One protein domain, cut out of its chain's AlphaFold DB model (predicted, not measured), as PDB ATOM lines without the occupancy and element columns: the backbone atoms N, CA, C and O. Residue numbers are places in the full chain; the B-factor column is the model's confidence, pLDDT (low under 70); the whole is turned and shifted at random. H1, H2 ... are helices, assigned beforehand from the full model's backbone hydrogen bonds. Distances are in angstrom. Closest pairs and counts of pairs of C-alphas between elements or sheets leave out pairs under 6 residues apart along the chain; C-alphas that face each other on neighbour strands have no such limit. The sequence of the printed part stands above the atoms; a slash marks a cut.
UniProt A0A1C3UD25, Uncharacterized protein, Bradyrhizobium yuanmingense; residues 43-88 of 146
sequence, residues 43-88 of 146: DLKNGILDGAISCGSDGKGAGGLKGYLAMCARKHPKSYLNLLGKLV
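This is residues 43 to 88 of the 146 residues of an uncharacterized protein of Bradyrhizobium yuanmingense (UniProt A0A1C3UD25). Three helices follow one another as an open, flat U, with H2 as its base, H1 rising from one end of H2 and H3 turning off at the other. Residues 43 to 48 of H1 and residues 82 to 88, of which 82 to 87 belong to H3, stick out. The printed part has 46 residues, all helix in class, in the order H1, H2, H3, with no named strand. It is only just compact, close to loose, with a radius of gyration of the C-alphas of 10.8 A and spans of 26 by 25 by 13 A.

H1, residues 43 to 55, touches H2, residues 64 to 75, about perpendicular at 77 degrees; H2 does so with residues 64 to 68 alone, and the closest C-alphas, Ile 53 and Gly 64, are 4.2 A apart. H2, with residues 72 to 73 alone, and H3, residues 77 to 87, only just touch, with 3 pairs of C-alphas within 8 A, and only at the corner; the closest C-alphas, Ala 73 and Tyr 80, are 5.5 A apart. H2 and H3 run opposite ways at a steep tilt of 55 degrees. H1 and H3 are apart. In H1, H2 and H3 every O i to N i+4 pair is within hydrogen-bond range.

H1 is 18.1 A long from C-alpha 43 at (13.984, 26.276, -46.201), H2 16.6 A, and H3 15.1 A, to C-alpha 87 at (24.739, 37.571, -62.957).

The C-alphas farthest apart, Lys 60 and Val 88, are 30.0 A apart. The printed part has no cut; the link H1 to H2 is short, H2 to H3 tight. No printed residue is under 70 in pLDDT.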
ATOM      1  N   ASP A  43      13.964  25.640 -47.520       90.44
ATOM      2  CA  ASP A  43      13.984  26.276 -46.201       90.44
ATOM      3  C   ASP A  43      15.355  26.864 -45.878       90.44
ATOM      4  O   ASP A  43      15.449  27.982 -45.382       90.44
ATOM      5  N   LEU A  44      16.432  26.172 -46.269       90.81
ATOM      6  CA  LEU A  44      17.788  26.685 -46.102       90.81
ATOM      7  C   LEU A  44      18.031  27.938 -46.954       90.81
ATOM      8  O   LEU A  44      18.652  28.888 -46.486       90.81
ATOM      9  N   LYS A  45      17.527  27.976 -48.194       91.00
ATOM     10  CA  LYS A  45      17.639  29.180 -49.037       91.00
ATOM     11  C   LYS A  45      16.887  30.355 -48.425       91.00
ATOM     12  O   LYS A  45      17.432  31.453 -48.396       91.00
ATOM     13  N   ASN A  46      15.675  30.113 -47.932       93.06
ATOM     14  CA  ASN A  46      14.863  31.138 -47.287       93.06
ATOM     15  C   ASN A  46      15.553  31.663 -46.022       93.06
ATOM     16  O   ASN A  46      15.762  32.863 -45.913       93.06
ATOM     17  N   GLY A  47      16.038  30.777 -45.148       91.69
ATOM     18  CA  GLY A  47      16.754  31.181 -43.936       91.69
ATOM     19  C   GLY A  47      18.026  31.988 -44.217       91.69
ATOM     20  O   GLY A  47      18.310  32.953 -43.512       91.69
ATOM     21  N   ILE A  48      18.771  31.655 -45.278       90.12
ATOM     22  CA  ILE A  48      19.936  32.450 -45.705       90.12
ATOM     23  C   ILE A  48      19.507  33.852 -46.165       90.12
ATOM     24  O   ILE A  48      20.177  34.832 -45.837       90.12
ATOM     25  N   LEU A  49      18.406  33.964 -46.915       93.44
ATOM     26  CA  LEU A  49      17.883  35.254 -47.370       93.44
ATOM     27  C   LEU A  49      17.365  36.096 -46.199       93.44
ATOM     28  O   LEU A  49      17.719  37.270 -46.104       93.44
ATOM     29  N   ASP A  50      16.612  35.499 -45.281       92.75
ATOM     30  CA  ASP A  50      16.066  36.176 -44.101       92.75
ATOM     31  C   ASP A  50      17.183  36.634 -43.147       92.75
ATOM     32  O   ASP A  50      17.165  37.753 -42.624       92.75
ATOM     33  N   GLY A  51      18.226  35.815 -42.983       87.31
ATOM     34  CA  GLY A  51      19.439  36.184 -42.253       87.31
ATOM     35  C   GLY A  51      20.187  37.351 -42.904       87.31
ATOM     36  O   GLY A  51      20.610  38.285 -42.226       87.31
ATOM     37  N   ALA A  52      20.307  37.354 -44.232       91.06
ATOM     38  CA  ALA A  52      20.930  38.460 -44.956       91.06
ATOM     39  C   ALA A  52      20.113  39.762 -44.836       91.06
ATOM     40  O   ALA A  52      20.688  40.836 -44.646       91.06
ATOM     41  N   ILE A  53      18.781  39.671 -44.900       92.06
ATOM     42  CA  ILE A  53      17.874  40.812 -44.721       92.06
ATOM     43  C   ILE A  53      17.990  41.382 -43.304       92.06
ATOM     44  O   ILE A  53      18.117  42.595 -43.152       92.06
ATOM     45  N   SER A  54      17.984  40.527 -42.280       91.12
ATOM     46  CA  SER A  54      18.066  40.964 -40.880       91.12
ATOM     47  C   SER A  54      19.429  41.555 -40.512       91.12
ATOM     48  O   SER A  54      19.499  42.448 -39.673       91.12
ATOM     49  N   CYS A  55      20.508  41.129 -41.173       92.94
ATOM     50  CA  CYS A  55      21.844  41.674 -40.948       92.94
ATOM     51  C   CYS A  55      21.992  43.092 -41.545       92.94
ATOM     52  O   CYS A  55      22.399  44.023 -40.850       92.94
ATOM     53  N   GLY A  56      21.589  43.315 -42.802       91.19
ATOM     54  CA  GLY A  56      21.692  44.638 -43.437       91.19
ATOM     55  C   GLY A  56      23.134  45.154 -43.597       91.19
ATOM     56  O   GLY A  56      24.090  44.379 -43.581       91.19
ATOM     57  N   SER A  57      23.309  46.471 -43.772       89.38
ATOM     58  CA  SER A  57      24.632  47.108 -43.926       89.38
ATOM     59  C   SER A  57      25.455  47.132 -42.642       89.38
ATOM     60  O   SER A  57      26.674  46.967 -42.694       89.38
ATOM     61  N   ASP A  58      24.783  47.319 -41.506       87.25
ATOM     62  CA  ASP A  58      25.411  47.633 -40.214       87.25
ATOM     63  C   ASP A  58      25.208  46.530 -39.161       87.25
ATOM     64  O   ASP A  58      25.481  46.730 -37.980       87.25
ATOM     65  N   GLY A  59      24.699  45.362 -39.565       83.88
ATOM     66  CA  GLY A  59      24.390  44.247 -38.659       83.88
ATOM     67  C   GLY A  59      23.069  44.394 -37.889       83.88
ATOM     68  O   GLY A  59      22.747  43.532 -37.079       83.88
ATOM     69  N   LYS A  60      22.308  45.471 -38.126       88.31
ATOM     70  CA  LYS A  60      21.004  45.762 -37.494       88.31
ATOM     71  C   LYS A  60      19.843  45.864 -38.498       88.31
ATOM     72  O   LYS A  60      18.823  46.476 -38.200       88.31
ATOM     73  N   GLY A  61      20.018  45.348 -39.713       86.75
ATOM     74  CA  GLY A  61      18.967  45.330 -40.741       86.75
ATOM     75  C   GLY A  61      18.850  46.610 -41.573       86.75
ATOM     76  O   GLY A  61      17.939  46.737 -42.391       86.75
ATOM     77  N   ALA A  62      19.779  47.559 -41.425       88.81
ATOM     78  CA  ALA A  62      19.799  48.779 -42.228       88.81
ATOM     79  C   ALA A  62      19.907  48.452 -43.732       88.81
ATOM     80  O   ALA A  62      20.806  47.735 -44.174       88.81
ATOM     81  N   GLY A  63      18.939  48.926 -44.522       87.25
ATOM     82  CA  GLY A  63      18.872  48.673 -45.967       87.25
ATOM     83  C   GLY A  63      18.557  47.224 -46.375       87.25
ATOM     84  O   GLY A  63      18.624  46.916 -47.570       87.25
ATOM     85  N   GLY A  64      18.227  46.338 -45.426       93.06
ATOM     86  CA  GLY A  64      17.859  44.942 -45.676       93.06
ATOM     87  C   GLY A  64      18.866  44.197 -46.559       93.06
ATOM     88  O   GLY A  64      20.080  44.362 -46.438       93.06
ATOM     89  N   LEU A  65      18.364  43.423 -47.527       90.38
ATOM     90  CA  LEU A  65      19.218  42.654 -48.439       90.38
ATOM     91  C   LEU A  65      20.172  43.539 -49.260       90.38
ATOM     92  O   LEU A  65      21.326  43.171 -49.472       90.38
ATOM     93  N   LYS A  66      19.721  44.719 -49.705       91.38
ATOM     94  CA  LYS A  66      20.563  45.654 -50.472       91.38
ATOM     95  C   LYS A  66      21.709  46.192 -49.614       91.38
ATOM     96  O   LYS A  66      22.845  46.248 -50.080       91.38
ATOM     97  N   GLY A  67      21.421  46.534 -48.358       92.44
ATOM     98  CA  GLY A  67      22.423  46.966 -47.383       92.44
ATOM     99  C   GLY A  67      23.468  45.883 -47.122       92.44
ATOM    100  O   GLY A  67      24.668  46.164 -47.164       92.44
ATOM    101  N   TYR A  68      23.024  44.634 -46.955       92.88
ATOM    102  CA  TYR A  68      23.913  43.486 -46.781       92.88
ATOM    103  C   TYR A  68      24.815  43.259 -48.000       92.88
ATOM    104  O   TYR A  68      26.031  43.138 -47.853       92.88
ATOM    105  N   LEU A  69      24.262  43.301 -49.216       90.25
ATOM    106  CA  LEU A  69      25.047  43.172 -50.450       90.25
ATOM    107  C   LEU A  69      26.067  44.311 -50.613       90.25
ATOM    108  O   LEU A  69      27.215  44.050 -50.974       90.25
ATOM    109  N   ALA A  70      25.702  45.552 -50.275       91.06
ATOM    110  CA  ALA A  70      26.622  46.692 -50.295       91.06
ATOM    111  C   ALA A  70      27.736  46.582 -49.237       91.06
ATOM    112  O   ALA A  70      28.859  47.051 -49.442       91.06
ATOM    113  N   MET A  71      27.452  45.969 -48.087       93.25
ATOM    114  CA  MET A  71      28.462  45.657 -47.075       93.25
ATOM    115  C   MET A  71      29.396  44.535 -47.551       93.25
ATOM    116  O   MET A  71      30.615  44.687 -47.457       93.25
ATOM    117  N   CYS A  72      28.863  43.464 -48.152       91.12
ATOM    118  CA  CYS A  72      29.663  42.385 -48.737       91.12
ATOM    119  C   CYS A  72      30.573  42.873 -49.869       91.12
ATOM    120  O   CYS A  72      31.728  42.459 -49.927       91.12
ATOM    121  N   ALA A  73      30.092  43.783 -50.722       90.81
ATOM    122  CA  ALA A  73      30.900  44.391 -51.777       90.81
ATOM    123  C   ALA A  73      32.117  45.150 -51.215       90.81
ATOM    124  O   ALA A  73      33.194  45.098 -51.803       90.81
ATOM    125  N   ARG A  74      31.965  45.802 -50.051       91.62
ATOM    126  CA  ARG A  74      33.039  46.546 -49.372       91.62
ATOM    127  C   ARG A  74      34.007  45.641 -48.604       91.62
ATOM    128  O   ARG A  74      35.214  45.814 -48.725       91.62
ATOM    129  N   LYS A  75      33.504  44.682 -47.815       94.06
ATOM    130  CA  LYS A  75      34.342  43.825 -46.947       94.06
ATOM    131  C   LYS A  75      34.952  42.623 -47.671       94.06
ATOM    132  O   LYS A  75      36.074  42.225 -47.368       94.06
ATOM    133  N   HIS A  76      34.222  42.030 -48.614       92.94
ATOM    134  CA  HIS A  76      34.606  40.788 -49.291       92.94
ATOM    135  C   HIS A  76      34.417  40.892 -50.813       92.94
ATOM    136  O   HIS A  76      33.607  40.162 -51.399       92.94
ATOM    137  N   PRO A  77      35.204  41.749 -51.488       91.56
ATOM    138  CA  PRO A  77      35.037  42.010 -52.916       91.56
ATOM    139  C   PRO A  77      35.229  40.755 -53.777       91.56
ATOM    140  O   PRO A  77      34.499  40.564 -54.741       91.56
ATOM    141  N   LYS A  78      36.141  39.842 -53.407       91.50
ATOM    142  CA  LYS A  78      36.391  38.594 -54.161       91.50
ATOM    143  C   LYS A  78      35.147  37.704 -54.254       91.50
ATOM    144  O   LYS A  78      34.812  37.209 -55.327       91.50
ATOM    145  N   SER A  79      34.445  37.525 -53.137       89.31
ATOM    146  CA  SER A  79      33.216  36.726 -53.085       89.31
ATOM    147  C   SER A  79      32.075  37.409 -53.839       89.31
ATOM    148  O   SER A  79      31.308  36.742 -54.532       89.31
ATOM    149  N   TYR A  80      31.991  38.740 -53.747       90.56
ATOM    150  CA  TYR A  80      30.981  39.535 -54.442       90.56
ATOM    151  C   TYR A  80      31.182  39.542 -55.967       90.56
ATOM    152  O   TYR A  80      30.221  39.379 -56.716       90.56
ATOM    153  N   LEU A  81      32.429  39.622 -56.438       88.88
ATOM    154  CA  LEU A  81      32.775  39.520 -57.860       88.88
ATOM    155  C   LEU A  81      32.371  38.169 -58.461       88.88
ATOM    156  O   LEU A  81      31.890  38.124 -59.587       88.88
ATOM    157  N   ASN A  82      32.493  37.073 -57.708       90.69
ATOM    158  CA  ASN A  82      32.028  35.761 -58.166       90.69
ATOM    159  C   ASN A  82      30.494  35.719 -58.328       90.69
ATOM    160  O   ASN A  82      29.970  35.084 -59.242       90.69
ATOM    161  N   LEU A  83      29.754  36.423 -57.462       88.50
ATOM    162  CA  LEU A  83      28.305  36.571 -57.609       88.50
ATOM    163  C   LEU A  83      27.952  37.400 -58.851       88.50
ATOM    164  O   LEU A  83      27.068  37.003 -59.607       88.50
ATOM    165  N   LEU A  84      28.670  38.505 -59.084       86.19
ATOM    166  CA  LEU A  84      28.512  39.322 -60.288       86.19
ATOM    167  C   LEU A  84      28.813  38.524 -61.555       86.19
ATOM    168  O   LEU A  84      28.038  38.603 -62.499       86.19
ATOM    169  N   GLY A  85      29.856  37.691 -61.557       87.31
ATOM    170  CA  GLY A  85      30.162  36.806 -62.683       87.31
ATOM    171  C   GLY A  85      28.980  35.913 -63.066       87.31
ATOM    172  O   GLY A  85      28.658  35.797 -64.236       87.31
ATOM    173  N   LYS A  86      28.251  35.366 -62.083       86.25
ATOM    174  CA  LYS A  86      27.046  34.549 -62.336       86.25
ATOM    175  C   LYS A  86      25.835  35.351 -62.820       86.25
ATOM    176  O   LYS A  86      24.919  34.760 -63.381       86.25
ATOM    177  N   LEU A  87      25.794  36.649 -62.527       85.50
ATOM    178  CA  LEU A  87      24.739  37.571 -62.957       85.50
ATOM    179  C   LEU A  87      24.992  38.115 -64.363       85.50
ATOM    180  O   LEU A  87      24.038  38.441 -65.062       85.50
ATOM    181  N   VAL A  88      26.258  38.225 -64.765       83.81
ATOM    182  CA  VAL A  88      26.631  38.644 -66.112       83.81
ATOM    183  C   VAL A  88      26.264  37.525 -67.093       83.81
ATOM    184  O   VAL A  88      26.740  36.398 -66.942       83.81
TER     185      VAL A  88